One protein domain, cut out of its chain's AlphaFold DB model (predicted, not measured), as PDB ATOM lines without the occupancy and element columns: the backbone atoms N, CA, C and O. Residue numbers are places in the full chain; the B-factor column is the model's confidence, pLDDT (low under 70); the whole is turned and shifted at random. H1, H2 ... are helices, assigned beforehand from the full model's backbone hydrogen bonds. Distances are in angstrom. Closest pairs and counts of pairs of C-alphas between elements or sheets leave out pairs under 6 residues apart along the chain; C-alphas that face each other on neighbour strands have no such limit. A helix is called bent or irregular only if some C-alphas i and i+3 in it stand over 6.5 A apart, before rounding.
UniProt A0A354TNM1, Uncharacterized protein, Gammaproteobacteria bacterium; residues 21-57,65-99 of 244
ATOM      1  N   GLY A  21      45.981  62.821  49.452       52.97
ATOM      2  CA  GLY A  21      47.200  62.025  49.240       52.97
ATOM      3  C   GLY A  21      48.084  62.524  48.092       52.97
ATOM      4  O   GLY A  21      49.310  62.522  48.209       52.97
ATOM      5  N   GLY A  22      47.476  63.016  47.007       59.69
ATOM      6  CA  GLY A  22      48.202  63.487  45.822       59.69
ATOM      7  C   GLY A  22      49.006  64.766  46.070       59.69
ATOM      8  O   GLY A  22      50.143  64.879  45.616       59.69
ATOM      9  N   GLY A  23      48.456  65.703  46.852       68.81
ATOM     10  CA  GLY A  23      49.135  66.965  47.164       68.81
ATOM     11  C   GLY A  23      50.380  66.780  48.036       68.81
ATOM     12  O   GLY A  23      51.415  67.397  47.784       68.81
ATOM     13  N   LEU A  24      50.314  65.888  49.030       73.38
ATOM     14  CA  LEU A  24      51.447  65.607  49.919       73.38
ATOM     15  C   LEU A  24      52.580  64.891  49.179       73.38
ATOM     16  O   LEU A  24      53.738  65.275  49.323       73.38
ATOM     17  N   ALA A  25      52.249  63.902  48.345       73.81
ATOM     18  CA  ALA A  25      53.237  63.205  47.527       73.81
ATOM     19  C   ALA A  25      53.934  64.160  46.540       73.81
ATOM     20  O   ALA A  25      55.161  64.158  46.451       73.81
ATOM     21  N   ALA A  26      53.173  65.035  45.871       78.75
ATOM     22  CA  ALA A  26      53.730  66.049  44.974       78.75
ATOM     23  C   ALA A  26      54.635  67.054  45.712       78.75
ATOM     24  O   ALA A  26      55.715  67.394  45.231       78.75
ATOM     25  N   THR A  27      54.236  67.487  46.913       82.12
ATOM     26  CA  THR A  27      55.036  68.404  47.743       82.12
ATOM     27  C   THR A  27      56.347  67.756  48.188       82.12
ATOM     28  O   THR A  27      57.406  68.376  48.111       82.12
ATOM     29  N   LEU A  28      56.304  66.490  48.609       81.19
ATOM     30  CA  LEU A  28      57.496  65.750  49.019       81.19
ATOM     31  C   LEU A  28      58.464  65.525  47.850       81.19
ATOM     32  O   LEU A  28      59.669  65.664  48.044       81.19
ATOM     33  N   GLN A  29      57.951  65.259  46.645       81.12
ATOM     34  CA  GLN A  29      58.768  65.175  45.428       81.12
ATOM     35  C   GLN A  29      59.413  66.514  45.050       81.12
ATOM     36  O   GLN A  29      60.541  66.549  44.561       81.12
ATOM     37  N   LEU A  30      58.714  67.628  45.283       86.38
ATOM     38  CA  LEU A  30      59.259  68.963  45.041       86.38
ATOM     39  C   LEU A  30      60.395  69.287  46.021       86.38
ATOM     40  O   LEU A  30      61.424  69.825  45.615       86.38
ATOM     41  N   ILE A  31      60.245  68.907  47.293       85.88
ATOM     42  CA  ILE A  31      61.284  69.070  48.320       85.88
ATOM     43  C   ILE A  31      62.479  68.142  48.060       85.88
ATOM     44  O   ILE A  31      63.614  68.537  48.311       85.88
ATOM     45  N   SER A  32      62.263  66.934  47.527       86.31
ATOM     46  CA  SER A  32      63.342  65.974  47.248       86.31
ATOM     47  C   SER A  32      64.105  66.211  45.943       86.31
ATOM     48  O   SER A  32      65.041  65.471  45.623       86.31
ATOM     49  N   PHE A  33      63.774  67.282  45.217       86.44
ATOM     50  CA  PHE A  33      64.461  67.690  43.993       86.44
ATOM     51  C   PHE A  33      66.002  67.798  44.107       86.44
ATOM     52  O   PHE A  33      66.680  67.305  43.199       86.44
ATOM     53  N   PRO A  34      66.604  68.359  45.181       87.38
ATOM     54  CA  PRO A  34      68.056  68.558  45.243       87.38
ATOM     55  C   PRO A  34      68.864  67.251  45.302       87.38
ATOM     56  O   PRO A  34      70.028  67.228  44.899       87.38
ATOM     57  N   TRP A  35      68.261  66.158  45.776       89.75
ATOM     58  CA  TRP A  35      68.883  64.830  45.847       89.75
ATOM     59  C   TRP A  35      68.181  63.807  44.952       89.75
ATOM     60  O   TRP A  35      68.202  62.607  45.223       89.75
ATOM     61  N   ARG A  36      67.592  64.256  43.834       87.44
ATOM     62  CA  ARG A  36      66.941  63.377  42.845       87.44
ATOM     63  C   ARG A  36      67.850  62.255  42.316       87.44
ATOM     64  O   ARG A  36      67.365  61.205  41.912       87.44
ATOM     65  N   TRP A  37      69.161  62.465  42.348       87.88
ATOM     66  CA  TRP A  37      70.184  61.485  41.975       87.88
ATOM     67  C   TRP A  37      70.374  60.353  43.000       87.88
ATOM     68  O   TRP A  37      71.105  59.412  42.709       87.88
ATOM     69  N   TRP A  38      69.724  60.415  44.169       86.00
ATOM     70  CA  TRP A  38      69.732  59.372  45.197       86.00
ATOM     71  C   TRP A  38      68.341  58.712  45.295       86.00
ATOM     72  O   TRP A  38      67.487  59.187  46.051       86.00
ATOM     73  N   PRO A  39      68.085  57.611  44.555       81.06
ATOM     74  CA  PRO A  39      66.757  56.988  44.476       81.06
ATOM     75  C   PRO A  39      66.287  56.404  45.814       81.06
ATOM     76  O   PRO A  39      65.125  56.526  46.177       81.06
ATOM     77  N   GLU A  40      67.218  55.841  46.584       82.69
ATOM     78  CA  GLU A  40      66.986  55.218  47.896       82.69
ATOM     79  C   GLU A  40      66.590  56.204  49.012       82.69
ATOM     80  O   GLU A  40      66.163  55.784  50.085       82.69
ATOM     81  N   ALA A  41      66.782  57.509  48.798       84.00
ATOM     82  CA  ALA A  41      66.421  58.575  49.737       84.00
ATOM     83  C   ALA A  41      65.181  59.358  49.268       84.00
ATOM     84  O   ALA A  41      64.920  60.463  49.752       84.00
ATOM     85  N   GLN A  42      64.439  58.818  48.295       83.50
ATOM     86  CA  GLN A  42      63.194  59.412  47.825       83.50
ATOM     87  C   GLN A  42      62.030  59.064  48.761       83.50
ATOM     88  O   GLN A  42      61.974  57.960  49.305       83.50
ATOM     89  N   PRO A  43      61.070  59.985  48.939       75.44
ATOM     90  CA  PRO A  43      59.859  59.706  49.694       75.44
ATOM     91  C   PRO A  43      59.002  58.697  48.914       75.44
ATOM     92  O   PRO A  43      58.421  59.038  47.881       75.44
ATOM     93  N   SER A  44      58.922  57.449  49.382       74.25
ATOM     94  CA  SER A  44      58.053  56.437  48.777       74.25
ATOM     95  C   SER A  44      56.653  56.489  49.398       74.25
ATOM     96  O   SER A  44      56.478  56.537  50.618       74.25
ATOM     97  N   LEU A  45      55.627  56.496  48.542       70.06
ATOM     98  CA  LEU A  45      54.222  56.562  48.964       70.06
ATOM     99  C   LEU A  45      53.830  55.342  49.811       70.06
ATOM    100  O   LEU A  45      53.133  55.475  50.812       70.06
ATOM    101  N   LEU A  46      54.399  54.187  49.468       67.56
ATOM    102  CA  LEU A  46      54.259  52.932  50.197       67.56
ATOM    103  C   LEU A  46      54.740  53.044  51.656       67.56
ATOM    104  O   LEU A  46      54.095  52.513  52.553       67.56
ATOM    105  N   LEU A  47      55.806  53.804  51.924       69.88
ATOM    106  CA  LEU A  47      56.347  53.983  53.276       69.88
ATOM    107  C   LEU A  47      55.511  54.978  54.106       69.88
ATOM    108  O   LEU A  47      55.350  54.813  55.317       69.88
ATOM    109  N   LEU A  48      54.900  55.977  53.462       72.94
ATOM    110  CA  LEU A  48      53.954  56.899  54.109       72.94
ATOM    111  C   LEU A  48      52.655  56.205  54.535       72.94
ATOM    112  O   LEU A  48      52.122  56.508  55.601       72.94
ATOM    113  N   GLU A  49      52.144  55.285  53.721       69.50
ATOM    114  CA  GLU A  49      50.962  54.486  54.070       69.50
ATOM    115  C   GLU A  49      51.288  53.501  55.195       69.50
ATOM    116  O   GLU A  49      50.609  53.477  56.221       69.50
ATOM    117  N   GLN A  50      52.422  52.810  55.083       66.88
ATOM    118  CA  GLN A  50      52.907  51.875  56.096       66.88
ATOM    119  C   GLN A  50      53.139  52.514  57.477       66.88
ATOM    120  O   GLN A  50      52.762  51.943  58.501       66.88
ATOM    121  N   THR A  51      53.725  53.714  57.535       68.62
ATOM    122  CA  THR A  51      53.954  54.434  58.805       68.62
ATOM    123  C   THR A  51      52.678  55.044  59.392       68.62
ATOM    124  O   THR A  51      52.586  55.215  60.612       68.62
ATOM    125  N   ARG A  52      51.678  55.348  58.552       68.62
ATOM    126  CA  ARG A  52      50.353  55.812  58.986       68.62
ATOM    127  C   ARG A  52      49.567  54.684  59.654       68.62
ATOM    128  O   ARG A  52      49.050  54.880  60.756       68.62
ATOM    129  N   ASP A  53      49.536  53.511  59.028       59.41
ATOM    130  CA  ASP A  53      48.740  52.364  59.482       59.41
ATOM    131  C   ASP A  53      49.335  51.668  60.714       59.41
ATOM    132  O   ASP A  53      48.610  51.036  61.488       59.41
ATOM    133  N   PHE A  54      50.634  51.856  60.973       61.88
ATOM    134  CA  PHE A  54      51.296  51.381  62.193       61.88
ATOM    135  C   PHE A  54      50.680  51.957  63.479       61.88
ATOM    136  O   PHE A  54      50.655  51.298  64.511       61.88
ATOM    137  N   ARG A  55      50.140  53.183  63.443       57.97
ATOM    138  CA  ARG A  55      49.490  53.778  64.629       57.97
ATOM    139  C   ARG A  55      48.095  53.216  64.900       57.97
ATOM    140  O   ARG A  55      47.598  53.355  66.012       57.97
ATOM    141  N   LEU A  56      47.465  52.628  63.885       61.56
ATOM    142  CA  LEU A  56      46.103  52.091  63.950       61.56
ATOM    143  C   LEU A  56      46.093  50.573  64.165       61.56
ATOM    144  O   LEU A  56      45.133  50.036  64.712       61.56
ATOM    145  N   SER A  57      47.162  49.885  63.767       55.19
ATOM    146  CA  SER A  57      47.315  48.440  63.904       55.19
ATOM    147  C   SER A  57      48.349  48.110  64.983       55.19
ATOM    148  O   SER A  57      49.530  48.400  64.851       55.19
ATOM    149  N   ASP A  65      61.414  47.662  56.305       61.25
ATOM    150  CA  ASP A  65      61.597  48.837  55.442       61.25
ATOM    151  C   ASP A  65      61.280  50.189  56.097       61.25
ATOM    152  O   ASP A  65      61.620  51.233  55.540       61.25
ATOM    153  N   ALA A  66      60.728  50.216  57.318       63.84
ATOM    154  CA  ALA A  66      60.483  51.473  58.045       63.84
ATOM    155  C   ALA A  66      61.779  52.257  58.313       63.84
ATOM    156  O   ALA A  66      61.772  53.485  58.429       63.84
ATOM    157  N   SER A  67      62.908  51.546  58.371       66.81
ATOM    158  CA  SER A  67      64.226  52.155  58.501       66.81
ATOM    159  C   SER A  67      64.561  53.065  57.314       66.81
ATOM    160  O   SER A  67      65.235  54.063  57.509       66.81
ATOM    161  N   GLN A  68      64.034  52.853  56.104       74.12
ATOM    162  CA  GLN A  68      64.411  53.656  54.930       74.12
ATOM    163  C   GLN A  68      64.087  55.162  55.077       74.12
ATOM    164  O   GLN A  68      64.720  55.994  54.425       74.12
ATOM    165  N   TRP A  69      63.201  55.545  56.007       78.56
ATOM    166  CA  TRP A  69      62.910  56.947  56.331       78.56
ATOM    167  C   TRP A  69      64.135  57.749  56.802       78.56
ATOM    168  O   TRP A  69      64.223  58.953  56.543       78.56
ATOM    169  N   TRP A  70      65.123  57.113  57.448       82.94
ATOM    170  CA  TRP A  70      66.323  57.834  57.896       82.94
ATOM    171  C   TRP A  70      67.139  58.377  56.719       82.94
ATOM    172  O   TRP A  70      67.735  59.446  56.847       82.94
ATOM    173  N   ARG A  71      67.137  57.695  55.562       86.62
ATOM    174  CA  ARG A  71      67.850  58.143  54.352       86.62
ATOM    175  C   ARG A  71      67.264  59.447  53.832       86.62
ATOM    176  O   ARG A  71      68.009  60.364  53.498       86.62
ATOM    177  N   PHE A  72      65.936  59.545  53.843       84.25
ATOM    178  CA  PHE A  72      65.217  60.766  53.495       84.25
ATOM    179  C   PHE A  72      65.544  61.911  54.467       84.25
ATOM    180  O   PHE A  72      65.939  62.989  54.025       84.25
ATOM    181  N   ILE A  73      65.471  61.679  55.789       86.25
ATOM    182  CA  ILE A  73      65.833  62.699  56.796       86.25
ATOM    183  C   ILE A  73      67.285  63.159  56.610       86.25
ATOM    184  O   ILE A  73      67.570  64.357  56.656       86.25
ATOM    185  N   LEU A  74      68.208  62.221  56.392       89.25
ATOM    186  CA  LEU A  74      69.620  62.523  56.193       89.25
ATOM    187  C   LEU A  74      69.835  63.381  54.939       89.25
ATOM    188  O   LEU A  74      70.549  64.381  55.011       89.25
ATOM    189  N   ALA A  75      69.175  63.053  53.826       89.19
ATOM    190  CA  ALA A  75      69.247  63.846  52.601       89.19
ATOM    191  C   ALA A  75      68.724  65.282  52.811       89.19
ATOM    192  O   ALA A  75      69.386  66.241  52.410       89.19
ATOM    193  N   VAL A  76      67.609  65.444  53.539       89.25
ATOM    194  CA  VAL A  76      67.068  66.761  53.922       89.25
ATOM    195  C   VAL A  76      68.089  67.564  54.738       89.25
ATOM    196  O   VAL A  76      68.355  68.725  54.418       89.25
ATOM    197  N   GLN A  77      68.699  66.963  55.765       92.31
ATOM    198  CA  GLN A  77      69.692  67.640  56.612       92.31
ATOM    199  C   GLN A  77      70.942  68.052  55.823       92.31
ATOM    200  O   GLN A  77      71.454  69.161  55.999       92.31
ATOM    201  N   VAL A  78      71.423  67.190  54.926       91.75
ATOM    202  CA  VAL A  78      72.596  67.487  54.096       91.75
ATOM    203  C   VAL A  78      72.309  68.647  53.144       91.75
ATOM    204  O   VAL A  78      73.068  69.618  53.132       91.75
ATOM    205  N   CYS A  79      71.207  68.590  52.392       90.44
ATOM    206  CA  CYS A  79      70.903  69.580  51.360       90.44
ATOM    207  C   CYS A  79      70.450  70.934  51.924       90.44
ATOM    208  O   CYS A  79      70.852  71.966  51.390       90.44
ATOM    209  N   TYR A  80      69.652  70.952  52.997       90.06
ATOM    210  CA  TYR A  80      69.050  72.191  53.508       90.06
ATOM    211  C   TYR A  80      69.743  72.790  54.737       90.06
ATOM    212  O   TYR A  80      69.536  73.967  55.024       90.06
ATOM    213  N   SER A  81      70.583  72.036  55.455       92.12
ATOM    214  CA  SER A  81      71.287  72.539  56.646       92.12
ATOM    215  C   SER A  81      72.803  72.536  56.468       92.12
ATOM    216  O   SER A  81      73.438  73.593  56.523       92.12
ATOM    217  N   LEU A  82      73.406  71.372  56.218       92.12
ATOM    218  CA  LEU A  82      74.866  71.225  56.238       92.12
ATOM    219  C   LEU A  82      75.548  71.884  55.037       92.12
ATOM    220  O   LEU A  82      76.527  72.609  55.218       92.12
ATOM    221  N   LEU A  83      75.036  71.666  53.825       93.12
ATOM    222  CA  LEU A  83      75.593  72.233  52.598       93.12
ATOM    223  C   LEU A  83      75.589  73.775  52.605       93.12
ATOM    224  O   LEU A  83      76.665  74.352  52.424       93.12
ATOM    225  N   PRO A  84      74.463  74.473  52.876       93.44
ATOM    226  CA  PRO A  84      74.460  75.936  52.892       93.44
ATOM    227  C   PRO A  84      75.340  76.508  54.008       93.44
ATOM    228  O   PRO A  84      76.072  77.471  53.775       93.44
ATOM    229  N   ARG A  85      75.351  75.891  55.200       93.44
ATOM    230  CA  ARG A  85      76.242  76.309  56.295       93.44
ATOM    231  C   ARG A  85      77.714  76.141  55.931       93.44
ATOM    232  O   ARG A  85      78.507  77.036  56.210       93.44
ATOM    233  N   SER A  86      78.077  75.043  55.274       93.81
ATOM    234  CA  SER A  86      79.453  74.789  54.831       93.81
ATOM    235  C   SER A  86      79.899  75.792  53.769       93.81
ATOM    236  O   SER A  86      81.017  76.295  53.839       93.81
ATOM    237  N   LEU A  87      79.019  76.151  52.830       94.19
ATOM    238  CA  LEU A  87      79.267  77.194  51.829       94.19
ATOM    239  C   LEU A  87      79.444  78.580  52.459       94.19
ATOM    240  O   LEU A  87      80.389  79.296  52.120       94.19
ATOM    241  N   LEU A  88      78.582  78.952  53.405       93.12
ATOM    242  CA  LEU A  88      78.719  80.206  54.150       93.12
ATOM    243  C   LEU A  88      80.011  80.235  54.967       93.12
ATOM    244  O   LEU A  88      80.727  81.231  54.963       93.12
ATOM    245  N   TRP A  89      80.354  79.131  55.618       94.50
ATOM    246  CA  TRP A  89      81.575  79.039  56.404       94.50
ATOM    247  C   TRP A  89      82.835  79.069  55.535       94.50
ATOM    248  O   TRP A  89      83.784  79.781  55.861       94.50
ATOM    249  N   LEU A  90      82.849  78.359  54.404       94.25
ATOM    250  CA  LEU A  90      83.956  78.393  53.446       94.25
ATOM    251  C   LEU A  90      84.110  79.783  52.832       94.25
ATOM    252  O   LEU A  90      85.225  80.291  52.778       94.25
ATOM    253  N   SER A  91      83.014  80.420  52.419       92.25
ATOM    254  CA  SER A  91      83.056  81.776  51.860       92.25
ATOM    255  C   SER A  91      83.493  82.811  52.897       92.25
ATOM    256  O   SER A  91      84.335  83.653  52.587       92.25
ATOM    257  N   ALA A  92      83.013  82.716  54.140       90.88
ATOM    258  CA  ALA A  92      83.488  83.544  55.244       90.88
ATOM    259  C   ALA A  92      84.989  83.339  55.471       90.88
ATOM    260  O   ALA A  92      85.735  84.311  55.492       90.88
ATOM    261  N   ARG A  93      85.457  82.086  55.544       87.94
ATOM    262  CA  ARG A  93      86.882  81.754  55.698       87.94
ATOM    263  C   ARG A  93      87.744  82.241  54.540       87.94
ATOM    264  O   ARG A  93      88.851  82.711  54.779       87.94
ATOM    265  N   GLN A  94      87.267  82.127  53.306       87.69
ATOM    266  CA  GLN A  94      87.981  82.608  52.126       87.69
ATOM    267  C   GLN A  94      88.064  84.135  52.117       87.69
ATOM    268  O   GLN A  94      89.141  84.664  51.873       87.69
ATOM    269  N   ARG A  95      86.971  84.838  52.449       85.94
ATOM    270  CA  ARG A  95      86.954  86.306  52.560       85.94
ATOM    271  C   ARG A  95      87.888  86.800  53.649       85.94
ATOM    272  O   ARG A  95      88.732  87.634  53.356       85.94
ATOM    273  N   VAL A  96      87.783  86.215  54.842       84.56
ATOM    274  CA  VAL A  96      88.716  86.382  55.965       84.56
ATOM    275  C   VAL A  96      90.137  86.225  55.428       84.56
ATOM    276  O   VAL A  96      90.873  87.199  55.350       84.56
ATOM    277  N   ARG A  97      90.503  85.050  54.910       79.56
ATOM    278  CA  ARG A  97      91.873  84.780  54.449       79.56
ATOM    279  C   ARG A  97      92.347  85.685  53.301       79.56
ATOM    280  O   ARG A  97      93.543  85.901  53.182       79.56
ATOM    281  N   SER A  98      91.442  86.184  52.458       77.62
ATOM    282  CA  SER A  98      91.774  87.114  51.370       77.62
ATOM    283  C   SER A  98      91.950  88.561  51.834       77.62
ATOM    284  O   SER A  98      92.674  89.312  51.191       77.62
ATOM    285  N   GLN A  99      91.277  88.951  52.921       73.25
ATOM    286  CA  GLN A  99      91.314  90.309  53.466       73.25
ATOM    287  C   GLN A  99      92.428  90.477  54.504       73.25
ATOM    288  O   GLN A  99      93.000  91.560  54.592       73.25
TER     289      GLN A  99
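AT A GLANCE: This is residues 21 to 57 and 65 to 99 of the 244 residues of an uncharacterized protein of Gammaproteobacteria bacterium (UniProt A0A354TNM1). A long, gently bent helix, H3, shares a small body with two short helices, H1 and H2, and the loop of residues 32 to 44; residues 81 to 99 of H3 stick out as a free arm. The printed part has 72 residues, 54 of them in three named helices in the order H1, H2, H3 along the chain, with no named strand; the class is all helix. The whole is only just extended, close to loose: radius of gyration of the C-alphas 17.0 A, spans 61 by 21 by 19 A.

HOW THE PARTS SIT: H1, residues 21 to 31, is close to but not clearly touching H2, residues 45 to 53; their closest C-alphas, of Ala 25 and Leu 45, are 6.9 A apart. H3, residues 66 to 99, by its hydrogen bonds one helix, is bent, with C-alphas 80 and 83 6.6 A apart; its arms H3a, residues 66 to 80, and H3b, residues 83 to 99, stand at a shallow tilt of 28 degrees. H2 touches H3a at residues 66 to 69 alone, the closest C-alphas being Leu 47 and Ala 66, 6.8 A, at a steep tilt of 62 degrees, opposite ways. Every O i to N i+4 pair is within hydrogen-bond range in H1, H2 and H3b, and 8 of 11 in H3a.

IN THESE COORDINATES: H1 begins at C-alpha 21 (47.200, 62.025, 49.240) and is 15.8 A long, H2 12.6 A, H3a 22.9 A; H3b, 24.0 A, ends at C-alpha 99 (91.314, 90.309, 53.466).

THE WHOLE: The C-alphas farthest apart, of Ser 57 and Gln 99, are 61.6 A apart. Residues 58 to 64 are cut out, a gap of 16.6 A between C-alphas 57 and 65. The link from H1 to H2 is long, 13 residues. The pLDDT is under 70 in 17 residues, among them 49 to 57.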